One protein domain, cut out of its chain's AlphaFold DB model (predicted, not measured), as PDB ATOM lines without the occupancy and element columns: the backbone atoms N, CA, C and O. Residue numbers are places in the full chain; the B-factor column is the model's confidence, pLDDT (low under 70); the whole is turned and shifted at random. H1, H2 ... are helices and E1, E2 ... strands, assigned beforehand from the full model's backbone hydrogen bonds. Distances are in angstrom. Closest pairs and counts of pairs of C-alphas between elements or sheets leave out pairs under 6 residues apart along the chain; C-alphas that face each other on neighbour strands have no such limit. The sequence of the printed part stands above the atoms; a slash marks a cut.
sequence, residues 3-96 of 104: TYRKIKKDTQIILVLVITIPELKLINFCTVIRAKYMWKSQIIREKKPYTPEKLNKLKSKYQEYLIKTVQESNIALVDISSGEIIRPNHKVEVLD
ATOM      1  N   THR A   3      44.607   8.582  41.598       94.19
ATOM      2  CA  THR A   3      44.547   9.878  40.924       94.19
ATOM      3  C   THR A   3      43.752   9.765  39.636       94.19
ATOM      4  O   THR A   3      44.004   8.896  38.802       94.19
ATOM      5  N   TYR A   4      42.821  10.689  39.457       94.62
ATOM      6  CA  TYR A   4      42.030  10.846  38.254       94.62
ATOM      7  C   TYR A   4      42.311  12.200  37.622       94.62
ATOM      8  O   TYR A   4      42.570  13.183  38.319       94.62
ATOM      9  N   ARG A   5      42.233  12.253  36.296       94.19
ATOM     10  CA  ARG A   5      42.304  13.496  35.535       94.19
ATOM     11  C   ARG A   5      41.119  13.601  34.602       94.19
ATOM     12  O   ARG A   5      40.792  12.652  33.890       94.19
ATOM     13  N   LYS A   6      40.512  14.778  34.567       93.88
ATOM     14  CA  LYS A   6      39.609  15.154  33.489       93.88
ATOM     15  C   LYS A   6      40.478  15.706  32.372       93.88
ATOM     16  O   LYS A   6      41.201  16.676  32.588       93.88
ATOM     17  N   ILE A   7      40.449  15.072  31.208       92.38
ATOM     18  CA  ILE A   7      41.265  15.490  30.068       92.38
ATOM     19  C   ILE A   7      40.385  15.791  28.863       92.38
ATOM     20  O   ILE A   7      39.324  15.185  28.689       92.38
ATOM     21  N   LYS A   8      40.850  16.705  28.019       90.69
ATOM     22  CA  LYS A   8      40.318  16.917  26.679       90.69
ATOM     23  C   LYS A   8      41.209  16.181  25.680       90.69
ATOM     24  O   LYS A   8      42.406  16.458  25.582       90.69
ATOM     25  N   LYS A   9      40.620  15.219  24.971       85.31
ATOM     26  CA  LYS A   9      41.231  14.460  23.875       85.31
ATOM     27  C   LYS A   9      40.445  14.797  22.613       85.31
ATOM     28  O   LYS A   9      39.258  14.490  22.528       85.31
ATOM     29  N   ASP A  10      41.093  15.472  21.669       83.12
ATOM     30  CA  ASP A  10      40.462  16.012  20.461       83.12
ATOM     31  C   ASP A  10      39.270  16.935  20.804       83.12
ATOM     32  O   ASP A  10      39.456  18.038  21.328       83.12
ATOM     33  N   THR A  11      38.038  16.488  20.557       83.75
ATOM     34  CA  THR A  11      36.793  17.210  20.879       83.75
ATOM     35  C   THR A  11      36.060  16.646  22.097       83.75
ATOM     36  O   THR A  11      35.016  17.171  22.482       83.75
ATOM     37  N   GLN A  12      36.586  15.589  22.718       88.38
ATOM     38  CA  GLN A  12      35.921  14.866  23.796       88.38
ATOM     39  C   GLN A  12      36.560  15.158  25.148       88.38
ATOM     40  O   GLN A  12      37.780  15.218  25.293       88.38
ATOM     41  N   ILE A  13      35.707  15.298  26.159       91.50
ATOM     42  CA  ILE A  13      36.116  15.377  27.555       91.50
ATOM     43  C   ILE A  13      35.913  13.999  28.167       91.50
ATOM     44  O   ILE A  13      34.793  13.491  28.196       91.50
ATOM     45  N   ILE A  14      36.990  13.415  28.675       92.44
ATOM     46  CA  ILE A  14      36.978  12.077  29.262       92.44
ATOM     47  C   ILE A  14      37.640  12.086  30.635       92.44
ATOM     48  O   ILE A  14      38.483  12.932  30.949       92.44
ATOM     49  N   LEU A  15      37.233  11.129  31.460       93.69
ATOM     50  CA  LEU A  15      37.804  10.908  32.776       93.69
ATOM     51  C   LEU A  15      38.795   9.750  32.696       93.69
ATOM     52  O   LEU A  15      38.438   8.646  32.284       93.69
ATOM     53  N   VAL A  16      40.038  10.005  33.090       93.81
ATOM     54  CA  VAL A  16      41.103   9.004  33.054       93.81
ATOM     55  C   VAL A  16      41.651   8.728  34.443       93.81
ATOM     56  O   VAL A  16      41.806   9.630  35.264       93.81
ATOM     57  N   LEU A  17      41.973   7.466  34.688       94.69
ATOM     58  CA  LEU A  17      42.765   7.010  35.814       94.69
ATOM     59  C   LEU A  17      44.250   7.168  35.470       94.69
ATOM     60  O   LEU A  17      44.710   6.711  34.423       94.69
ATOM     61  N   VAL A  18      44.996   7.803  36.366       93.56
ATOM     62  CA  VAL A  18      46.444   7.969  36.263       93.56
ATOM     63  C   VAL A  18      47.133   6.780  36.927       93.56
ATOM     64  O   VAL A  18      46.946   6.531  38.116       93.56
ATOM     65  N   ILE A  19      47.954   6.064  36.160       92.56
ATOM     66  CA  ILE A  19      48.715   4.906  36.629       92.56
ATOM     67  C   ILE A  19      50.203   5.199  36.477       92.56
ATOM     68  O   ILE A  19      50.714   5.279  35.364       92.56
ATOM     69  N   THR A  20      50.902   5.333  37.600       91.75
ATOM     70  CA  THR A  20      52.371   5.433  37.661       91.75
ATOM     71  C   THR A  20      53.018   4.117  38.088       91.75
ATOM     72  O   THR A  20      54.167   3.856  37.755       91.75
ATOM     73  N   ILE A  21      52.271   3.264  38.796       91.06
ATOM     74  CA  ILE A  21      52.704   1.936  39.233       91.06
ATOM     75  C   ILE A  21      51.617   0.933  38.818       91.06
ATOM     76  O   ILE A  21      50.475   1.057  39.268       91.06
ATOM     77  N   PRO A  22      51.920  -0.053  37.953       87.81
ATOM     78  CA  PRO A  22      50.937  -1.014  37.458       87.81
ATOM     79  C   PRO A  22      50.670  -2.117  38.496       87.81
ATOM     80  O   PRO A  22      51.066  -3.269  38.331       87.81
ATOM     81  N   GLU A  23      49.993  -1.770  39.589       91.38
ATOM     82  CA  GLU A  23      49.596  -2.723  40.628       91.38
ATOM     83  C   GLU A  23      48.590  -3.757  40.098       91.38
ATOM     84  O   GLU A  23      47.714  -3.444  39.285       91.38
ATOM     85  N   LEU A  24      48.624  -4.980  40.639       88.62
ATOM     86  CA  LEU A  24      47.711  -6.059  40.236       88.62
ATOM     87  C   LEU A  24      46.230  -5.654  40.346       88.62
ATOM     88  O   LEU A  24      45.416  -6.007  39.490       88.62
ATOM     89  N   LYS A  25      45.877  -4.879  41.378       89.88
ATOM     90  CA  LYS A  25      44.517  -4.364  41.583       89.88
ATOM     91  C   LYS A  25      44.085  -3.422  40.454       89.88
ATOM     92  O   LYS A  25      42.972  -3.564  39.951       89.88
ATOM     93  N   LEU A  26      44.970  -2.521  40.021       90.19
ATOM     94  CA  LEU A  26      44.719  -1.598  38.910       90.19
ATOM     95  C   LEU A  26      44.611  -2.333  37.577       90.19
ATOM     96  O   LEU A  26      43.685  -2.075  36.808       90.19
ATOM     97  N   ILE A  27      45.506  -3.291  37.332       90.06
ATOM     98  CA  ILE A  27      45.471  -4.138  36.134       90.06
ATOM     99  C   ILE A  27      44.135  -4.878  36.050       90.06
ATOM    100  O   ILE A  27      43.473  -4.836  35.011       90.06
ATOM    101  N   ASN A  28      43.710  -5.527  37.139       89.44
ATOM    102  CA  ASN A  28      42.444  -6.257  37.184       89.44
ATOM    103  C   ASN A  28      41.253  -5.328  36.929       89.44
ATOM    104  O   ASN A  28      40.415  -5.633  36.082       89.44
ATOM    105  N   PHE A  29      41.205  -4.185  37.616       90.44
ATOM    106  CA  PHE A  29      40.153  -3.188  37.445       90.44
ATOM    107  C   PHE A  29      40.034  -2.719  35.987       90.44
ATOM    108  O   PHE A  29      38.969  -2.837  35.376       90.44
ATOM    109  N   CYS A  30      41.144  -2.281  35.393       91.38
ATOM    110  CA  CYS A  30      41.155  -1.788  34.020       91.38
ATOM    111  C   CYS A  30      40.805  -2.888  33.004       91.38
ATOM    112  O   CYS A  30      40.060  -2.648  32.055       91.38
ATOM    113  N   THR A  31      41.280  -4.117  33.236       89.31
ATOM    114  CA  THR A  31      40.951  -5.275  32.391       89.31
ATOM    115  C   THR A  31      39.453  -5.571  32.417       89.31
ATOM    116  O   THR A  31      38.868  -5.850  31.371       89.31
ATOM    117  N   VAL A  32      38.812  -5.491  33.588       88.69
ATOM    118  CA  VAL A  32      37.364  -5.718  33.727       88.69
ATOM    119  C   VAL A  32      36.569  -4.653  32.980       88.69
ATOM    120  O   VAL A  32      35.633  -5.003  32.259       88.69
ATOM    121  N   ILE A  33      36.947  -3.376  33.095       90.62
ATOM    122  CA  ILE A  33      36.303  -2.298  32.330       90.62
ATOM    123  C   ILE A  33      36.461  -2.560  30.831       90.62
ATOM    124  O   ILE A  33      35.467  -2.558  30.102       90.62
ATOM    125  N   ARG A  34      37.680  -2.873  30.378       90.50
ATOM    126  CA  ARG A  34      37.953  -3.141  28.964       90.50
ATOM    127  C   ARG A  34      37.147  -4.324  28.436       90.50
ATOM    128  O   ARG A  34      36.547  -4.233  27.366       90.50
ATOM    129  N   ALA A  35      37.088  -5.414  29.196       86.31
ATOM    130  CA  ALA A  35      36.298  -6.590  28.854       86.31
ATOM    131  C   ALA A  35      34.800  -6.262  28.763       86.31
ATOM    132  O   ALA A  35      34.159  -6.621  27.774       86.31
ATOM    133  N   LYS A  36      34.249  -5.529  29.744       86.69
ATOM    134  CA  LYS A  36      32.849  -5.074  29.740       86.69
ATOM    135  C   LYS A  36      32.546  -4.184  28.532       86.69
ATOM    136  O   LYS A  36      31.517  -4.371  27.887       86.69
ATOM    137  N   TYR A  37      33.438  -3.252  28.199       88.19
ATOM    138  CA  TYR A  37      33.290  -2.370  27.040       88.19
ATOM    139  C   TYR A  37      33.273  -3.154  25.719       88.19
ATOM    140  O   TYR A  37      32.365  -2.992  24.899       88.19
ATOM    141  N   MET A  38      34.242  -4.059  25.533       82.50
ATOM    142  CA  MET A  38      34.310  -4.917  24.345       82.50
ATOM    143  C   MET A  38      33.090  -5.832  24.236       82.50
ATOM    144  O   MET A  38      32.568  -6.010  23.139       82.50
ATOM    145  N   TRP A  39      32.612  -6.377  25.357       81.44
ATOM    146  CA  TRP A  39      31.396  -7.182  25.393       81.44
ATOM    147  C   TRP A  39      30.173  -6.370  24.967       81.44
ATOM    148  O   TRP A  39      29.457  -6.791  24.065       81.44
ATOM    149  N   LYS A  40      29.936  -5.189  25.557       80.69
ATOM    150  CA  LYS A  40      28.814  -4.316  25.166       80.69
ATOM    151  C   LYS A  40      28.856  -3.986  23.672       80.69
ATOM    152  O   LYS A  40      27.840  -4.070  22.992       80.69
ATOM    153  N   SER A  41      30.050  -3.713  23.150       75.44
ATOM    154  CA  SER A  41      30.271  -3.463  21.720       75.44
ATOM    155  C   SER A  41      30.000  -4.693  20.838       75.44
ATOM    156  O   SER A  41      29.667  -4.555  19.663       75.44
ATOM    157  N   GLN A  42      30.164  -5.899  21.384       71.00
ATOM    158  CA  GLN A  42      29.913  -7.175  20.710       71.00
ATOM    159  C   GLN A  42      28.451  -7.619  20.772       71.00
ATOM    160  O   GLN A  42      27.999  -8.224  19.803       71.00
ATOM    161  N   ILE A  43      27.713  -7.272  21.837       60.91
ATOM    162  CA  ILE A  43      26.251  -7.451  21.905       60.91
ATOM    163  C   ILE A  43      25.596  -6.733  20.722       60.91
ATOM    164  O   ILE A  43      24.787  -7.325  20.022       60.91
ATOM    165  N   ILE A  44      26.018  -5.494  20.444       61.31
ATOM    166  CA  ILE A  44      25.518  -4.694  19.312       61.31
ATOM    167  C   ILE A  44      25.783  -5.387  17.957       61.31
ATOM    168  O   ILE A  44      25.123  -5.091  16.970       61.31
ATOM    169  N   ARG A  45      26.748  -6.315  17.896       65.12
ATOM    170  CA  ARG A  45      27.177  -7.019  16.676       65.12
ATOM    171  C   ARG A  45      26.845  -8.520  16.687       65.12
ATOM    172  O   ARG A  45      27.490  -9.260  15.950       65.12
ATOM    173  N   GLU A  46      25.939  -8.969  17.561       68.00
ATOM    174  CA  GLU A  46      25.512 -10.377  17.708       68.00
ATOM    175  C   GLU A  46      26.665 -11.387  17.888       68.00
ATOM    176  O   GLU A  46      26.594 -12.551  17.487       68.00
ATOM    177  N   LYS A  47      27.777 -10.966  18.503       67.44
ATOM    178  CA  LYS A  47      28.909 -11.867  18.756       67.44
ATOM    179  C   LYS A  47      28.734 -12.624  20.069       67.44
ATOM    180  O   LYS A  47      28.261 -12.083  21.065       67.44
ATOM    181  N   LYS A  48      29.182 -13.886  20.071       68.88
ATOM    182  CA  LYS A  48      29.174 -14.756  21.257       68.88
ATOM    183  C   LYS A  48      29.946 -14.121  22.432       68.88
ATOM    184  O   LYS A  48      30.979 -13.492  22.188       68.88
ATOM    185  N   PRO A  49      29.517 -14.386  23.682       65.81
ATOM    186  CA  PRO A  49      30.274 -14.141  24.907       65.81
ATOM    187  C   PRO A  49      31.780 -14.407  24.820       65.81
ATOM    188  O   PRO A  49      32.232 -15.355  24.169       65.81
ATOM    189  N   TYR A  50      32.565 -13.631  25.569       70.88
ATOM    190  CA  TYR A  50      33.963 -13.972  25.820       70.88
ATOM    191  C   TYR A  50      34.060 -15.276  26.621       70.88
ATOM    192  O   TYR A  50      33.496 -15.388  27.707       70.88
ATOM    193  N   THR A  51      34.821 -16.245  26.110       79.88
ATOM    194  CA  THR A  51      35.211 -17.430  26.883       79.88
ATOM    195  C   THR A  51      36.267 -17.052  27.932       79.88
ATOM    196  O   THR A  51      37.010 -16.082  27.720       79.88
ATOM    197  N   PRO A  52      36.405 -17.818  29.034       81.06
ATOM    198  CA  PRO A  52      37.441 -17.580  30.046       81.06
ATOM    199  C   PRO A  52      38.857 -17.483  29.459       81.06
ATOM    200  O   PRO A  52      39.629 -16.594  29.810       81.06
ATOM    201  N   GLU A  53      39.179 -18.328  28.478       84.62
ATOM    202  CA  GLU A  53      40.467 -18.300  27.774       84.62
ATOM    203  C   GLU A  53      40.713 -16.981  27.031       84.62
ATOM    204  O   GLU A  53      41.826 -16.449  27.039       84.62
ATOM    205  N   LYS A  54      39.676 -16.422  26.391       82.06
ATOM    206  CA  LYS A  54      39.775 -15.131  25.698       82.06
ATOM    207  C   LYS A  54      39.954 -13.983  26.690       82.06
ATOM    208  O   LYS A  54      40.704 -13.058  26.387       82.06
ATOM    209  N   LEU A  55      39.308 -14.046  27.858       81.06
ATOM    210  CA  LEU A  55      39.507 -13.069  28.934       81.06
ATOM    211  C   LEU A  55      40.929 -13.128  29.494       81.06
ATOM    212  O   LEU A  55      41.553 -12.081  29.642       81.06
ATOM    213  N   ASN A  56      41.477 -14.323  29.724       85.88
ATOM    214  CA  ASN A  56      42.862 -14.471  30.174       85.88
ATOM    215  C   ASN A  56      43.854 -13.926  29.141       85.88
ATOM    216  O   ASN A  56      44.734 -13.146  29.494       85.88
ATOM    217  N   LYS A  57      43.662 -14.235  27.852       88.06
ATOM    218  CA  LYS A  57      44.486 -13.659  26.774       88.06
ATOM    219  C   LYS A  57      44.379 -12.133  26.711       88.06
ATOM    220  O   LYS A  57      45.386 -11.465  26.486       88.06
ATOM    221  N   LEU A  58      43.179 -11.577  26.904       86.69
ATOM    222  CA  LEU A  58      42.972 -10.128  26.971       86.69
ATOM    223  C   LEU A  58      43.720  -9.524  28.163       86.69
ATOM    224  O   LEU A  58      44.419  -8.533  27.983       86.69
ATOM    225  N   LYS A  59      43.612 -10.140  29.344       88.44
ATOM    226  CA  LYS A  59      44.287  -9.703  30.568       88.44
ATOM    227  C   LYS A  59      45.803  -9.662  30.397       88.44
ATOM    228  O   LYS A  59      46.400  -8.633  30.690       88.44
ATOM    229  N   SER A  60      46.412 -10.734  29.885       91.44
ATOM    230  CA  SER A  60      47.865 -10.793  29.668       91.44
ATOM    231  C   SER A  60      48.339  -9.687  28.727       91.44
ATOM    232  O   SER A  60      49.224  -8.916  29.084       91.44
ATOM    233  N   LYS A  61      47.675  -9.523  27.573       90.75
ATOM    234  CA  LYS A  61      48.008  -8.455  26.616       90.75
ATOM    235  C   LYS A  61      47.820  -7.059  27.205       90.75
ATOM    236  O   LYS A  61      48.626  -6.168  26.957       90.75
ATOM    237  N   TYR A  62      46.744  -6.860  27.963       90.94
ATOM    238  CA  TYR A  62      46.452  -5.584  28.603       90.94
ATOM    239  C   TYR A  62      47.521  -5.223  29.636       90.94
ATOM    240  O   TYR A  62      48.012  -4.097  29.654       90.94
ATOM    241  N   GLN A  63      47.912  -6.193  30.462       93.06
ATOM    242  CA  GLN A  63      48.963  -6.041  31.458       93.06
ATOM    243  C   GLN A  63      50.307  -5.696  30.810       93.06
ATOM    244  O   GLN A  63      50.925  -4.712  31.210       93.06
ATOM    245  N   GLU A  64      50.735  -6.454  29.798       93.75
ATOM    246  CA  GLU A  64      51.972  -6.176  29.056       93.75
ATOM    247  C   GLU A  64      51.968  -4.759  28.471       93.75
ATOM    248  O   GLU A  64      52.937  -4.014  28.620       93.75
ATOM    249  N   TYR A  65      50.852  -4.356  27.855       92.75
ATOM    250  CA  TYR A  65      50.731  -3.037  27.243       92.75
ATOM    251  C   TYR A  65      50.742  -1.898  28.272       92.75
ATOM    252  O   TYR A  65      51.384  -0.868  28.044       92.75
ATOM    253  N   LEU A  66      50.078  -2.081  29.417       92.12
ATOM    254  CA  LEU A  66      50.083  -1.105  30.505       92.12
ATOM    255  C   LEU A  66      51.485  -0.934  31.091       92.12
ATOM    256  O   LEU A  66      51.949   0.197  31.218       92.12
ATOM    257  N   ILE A  67      52.165  -2.042  31.401       92.56
ATOM    258  CA  ILE A  67      53.529  -2.031  31.949       92.56
ATOM    259  C   ILE A  67      54.468  -1.306  30.988       92.56
ATOM    260  O   ILE A  67      55.167  -0.384  31.402       92.56
ATOM    261  N   LYS A  68      54.423  -1.661  29.699       92.56
ATOM    262  CA  LYS A  68      55.240  -1.018  28.670       92.56
ATOM    263  C   LYS A  68      54.976   0.488  28.584       92.56
ATOM    264  O   LYS A  68      55.918   1.266  28.537       92.56
ATOM    265  N   THR A  69      53.711   0.909  28.623       91.56
ATOM    266  CA  THR A  69      53.348   2.337  28.563       91.56
ATOM    267  C   THR A  69      53.882   3.111  29.771       91.56
ATOM    268  O   THR A  69      54.428   4.201  29.614       91.56
ATOM    269  N   VAL A  70      53.771   2.538  30.975       92.00
ATOM    270  CA  VAL A  70      54.329   3.146  32.193       92.00
ATOM    271  C   VAL A  70      55.856   3.220  32.116       92.00
ATOM    272  O   VAL A  70      56.418   4.248  32.472       92.00
ATOM    273  N   GLN A  71      56.531   2.186  31.610       91.62
ATOM    274  CA  GLN A  71      57.989   2.187  31.436       91.62
ATOM    275  C   GLN A  71      58.466   3.223  30.406       91.62
ATOM    276  O   GLN A  71      59.484   3.871  30.619       91.62
ATOM    277  N   GLU A  72      57.737   3.396  29.300       91.31
ATOM    278  CA  GLU A  72      58.102   4.329  28.226       91.31
ATOM    279  C   GLU A  72      57.825   5.796  28.581       91.31
ATOM    280  O   GLU A  72      58.466   6.691  28.036       91.31
ATOM    281  N   SER A  73      56.835   6.071  29.434       88.38
ATOM    282  CA  SER A  73      56.340   7.439  29.655       88.38
ATOM    283  C   SER A  73      56.230   7.856  31.123       88.38
ATOM    284  O   SER A  73      55.722   8.939  31.401       88.38
ATOM    285  N   ASN A  74      56.665   7.018  32.068       90.50
ATOM    286  CA  ASN A  74      56.490   7.152  33.527       90.50
ATOM    287  C   ASN A  74      55.030   7.158  34.021       90.50
ATOM    288  O   ASN A  74      54.766   7.113  35.224       90.50
ATOM    289  N   ILE A  75      54.066   7.224  33.107       91.25
ATOM    290  CA  ILE A  75      52.642   7.321  33.391       91.25
ATOM    291  C   ILE A  75      51.849   6.655  32.269       91.25
ATOM    292  O   ILE A  75      52.174   6.778  31.089       91.25
ATOM    293  N   ALA A  76      50.761   5.993  32.637       92.00
ATOM    294  CA  ALA A  76      49.705   5.588  31.728       92.00
ATOM    295  C   ALA A  76      48.398   6.274  32.136       92.00
ATOM    296  O   ALA A  76      48.082   6.390  33.322       92.00
ATOM    297  N   LEU A  77      47.635   6.728  31.143       93.12
ATOM    298  CA  LEU A  77      46.293   7.263  31.338       93.12
ATOM    299  C   LEU A  77      45.303   6.198  30.879       93.12
ATOM    300  O   LEU A  77      45.406   5.726  29.753       93.12
ATOM    301  N   VAL A  78      44.360   5.800  31.727       93.94
ATOM    302  CA  VAL A  78      43.341   4.806  31.365       93.94
ATOM    303  C   VAL A  78      41.967   5.448  31.402       93.94
ATOM    304  O   VAL A  78      41.526   5.883  32.459       93.94
ATOM    305  N   ASP A  79      41.273   5.490  30.270       93.12
ATOM    306  CA  ASP A  79      39.878   5.929  30.209       93.12
ATOM    307  C   ASP A  79      38.990   4.959  30.997       93.12
ATOM    308  O   ASP A  79      38.881   3.777  30.665       93.12
ATOM    309  N   ILE A  80      38.340   5.456  32.049       91.94
ATOM    310  CA  ILE A  80      37.546   4.613  32.949       91.94
ATOM    311  C   ILE A  80      36.198   4.188  32.347       91.94
ATOM    312  O   ILE A  80      35.532   3.316  32.903       91.94
ATOM    313  N   SER A  81      35.784   4.776  31.220       89.38
ATOM    314  CA  SER A  81      34.553   4.399  30.517       89.38
ATOM    315  C   SER A  81      34.739   3.171  29.618       89.38
ATOM    316  O   SER A  81      33.816   2.370  29.440       89.38
ATOM    317  N   SER A  82      35.948   2.999  29.078       90.44
ATOM    318  CA  SER A  82      36.258   2.005  28.045       90.44
ATOM    319  C   SER A  82      37.408   1.062  28.410       90.44
ATOM    320  O   SER A  82      37.600   0.033  27.754       90.44
ATOM    321  N   GLY A  83      38.185   1.401  29.440       91.38
ATOM    322  CA  GLY A  83      39.429   0.730  29.798       91.38
ATOM    323  C   GLY A  83      40.515   0.914  28.738       91.38
ATOM    324  O   GLY A  83      41.389   0.065  28.620       91.38
ATOM    325  N   GLU A  84      40.431   1.938  27.886       91.94
ATOM    326  CA  GLU A  84      41.457   2.226  26.883       91.94
ATOM    327  C   GLU A  84      42.686   2.875  27.526       91.94
ATOM    328  O   GLU A  84      42.563   3.837  28.282       91.94
ATOM    329  N   ILE A  85      43.878   2.373  27.190       92.38
ATOM    330  CA  ILE A  85      45.148   2.991  27.580       92.38
ATOM    331  C   ILE A  85      45.482   4.091  26.573       92.38
ATOM    332  O   ILE A  85      45.735   3.824  25.398       92.38
ATOM    333  N   ILE A  86      45.507   5.326  27.053       88.06
ATOM    334  CA  ILE A  86      45.844   6.528  26.304       88.06
ATOM    335  C   ILE A  86      47.319   6.832  26.544       88.06
ATOM    336  O   ILE A  86      47.767   7.036  27.675       88.06
ATOM    337  N   ARG A  87      48.089   6.873  25.454       75.00
ATOM    338  CA  ARG A  87      49.503   7.241  25.515       75.00
ATOM    339  C   ARG A  87      49.646   8.732  25.833       75.00
ATOM    340  O   ARG A  87      49.086   9.543  25.093       75.00
ATOM    341  N   PRO A  88      50.448   9.111  26.839       65.19
ATOM    342  CA  PRO A  88      50.652  10.513  27.207       65.19
ATOM    343  C   PRO A  88      51.391  11.339  26.138       65.19
ATOM    344  O   PRO A  88      51.354  12.560  26.205       65.19
ATOM    345  N   ASN A  89      51.993  10.711  25.115       63.22
ATOM    346  CA  ASN A  89      52.552  11.419  23.950       63.22
ATOM    347  C   ASN A  89      51.496  12.042  23.017       63.22
ATOM    348  O   ASN A  89      51.857  12.768  22.092       63.22
ATOM    349  N   HIS A  90      50.202  11.763  23.209       62.78
ATOM    350  CA  HIS A  90      49.157  12.557  22.559       62.78
ATOM    351  C   HIS A  90      49.034  13.899  23.283       62.78
ATOM    352  O   HIS A  90      49.040  13.925  24.509       62.78
ATOM    353  N   LYS A  91      48.893  15.009  22.545       65.88
ATOM    354  CA  LYS A  91      48.555  16.321  23.121       65.88
ATOM    355  C   LYS A  91      47.209  16.212  23.847       65.88
ATOM    356  O   LYS A  91      46.162  16.349  23.225       65.88
ATOM    357  N   VAL A  92      47.242  15.921  25.142       80.94
ATOM    358  CA  VAL A  92      46.068  15.894  26.014       80.94
ATOM    359  C   VAL A  92      46.113  17.109  26.921       80.94
ATOM    360  O   VAL A  92      47.099  17.350  27.616       80.94
ATOM    361  N   GLU A  93      45.042  17.892  26.900       88.25
ATOM    362  CA  GLU A  93      44.876  19.027  27.800       88.25
ATOM    363  C   GLU A  93      44.262  18.515  29.105       88.25
ATOM    364  O   GLU A  93      43.208  17.874  29.096       88.25
ATOM    365  N   VAL A  94      44.934  18.756  30.232       90.75
ATOM    366  CA  VAL A  94      44.415  18.401  31.557       90.75
ATOM    367  C   VAL A  94      43.526  19.541  32.039       90.75
ATOM    368  O   VAL A  94      44.006  20.648  32.247       90.75
ATOM    369  N   LEU A  95      42.237  19.254  32.213       92.81
ATOM    370  CA  LEU A  95      41.234  20.220  32.663       92.81
ATOM    371  C   LEU A  95      41.108  20.252  34.189       92.81
ATOM    372  O   LEU A  95      40.826  21.300  34.754       92.81
ATOM    373  N   ASP A  96      41.267  19.097  34.843       94.50
ATOM    374  CA  ASP A  96      41.148  18.970  36.298       94.50
ATOM    375  C   ASP A  96      41.859  17.703  36.811       94.50
ATOM    376  O   ASP A  96      42.061  16.744  36.049       94.50
TER     377      ASP A  96
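This is residues 3 to 96 of the 104 residues of an uncharacterized protein of Cytobacillus oceanisediminis (UniProt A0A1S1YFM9). You will find a strongly twisted sheet of five antiparallel strands, with two long helices, H1 and H2, packed over its E4, E3 and E2 part, while E1 and E5 at the other end are left uncovered. The helices are set steeply to each other, and the chain turns back between them through residues 44 to 51. The printed part has 94 residues with two named helices and five named strands, E1 E2 H1 H2 E3 E4 E5 along the chain; the sheet's order is E4 - E3 - E2 - E1 - E5 and the class is mixed, helices and strands. The whole is compact, with a radius of gyration of the C-alphas of 13.8 A and spans of 38 by 28 by 19 A.

Start at E1, residues 3 to 9, which forms a hairpin with E2, residues 12 to 19; look at N 5 and O 16, 2.9 A apart. On the other side of E1 is E5, residues 93 to 96, an edge strand; N 8 and O 93 are 2.8 A apart. Beside E2 find E3, residues 76 to 79, with N 17 and O 78 at 2.8 A. E3 forms a hairpin with E4, residues 84 to 86, the other edge strand; N 86 and O 77 are 2.7 A apart. H1, residues 24 to 43, and H2, residues 52 to 73, make two layers with the sheet, helices on one face of it. H1 has a height over the sheet of 9.8 A and runs slantwise to the strands, at 34 degrees to E3 on the local plane; its closest C-alphas to E4 are those of Arg 34 and Glu 84, 6.7 A. H2, at a height over the sheet of 10.8 A, runs along the strands, at 13 degrees to E3 on the local plane; the C-alphas of Val 70 and Ala 76 are the closest, 5.2 A. H1 touches H2 with residues 27 to 35 alone, closest at the C-alphas of Thr 31 and Lys 59, 5.8 A, at a steep tilt of 57 degrees, opposite ways. In H1 and H2 every O i to N i+4 pair is within hydrogen-bond range.

Find C-alpha 3 at (44.547, 9.878, 40.924), where E1 begins; it spans 18.0 A, and E2 20.7 A. Find C-alpha 24 at (47.711, -6.059, 40.236); from there H1 runs 28.3 A. H2 measures 31.4 A, E3 9.9 A, E4 6.2 A and E5 9.3 A, ending at C-alpha 96 (41.148, 18.970, 36.298).

The two C-alphas farthest apart are those of Glu 46 and Asn 74, 39.0 A. The printed part has no cut and no long link. The mean pLDDT of the printed part is 86.1; look for values under 70 at residues 43 to 49 and 88 to 91.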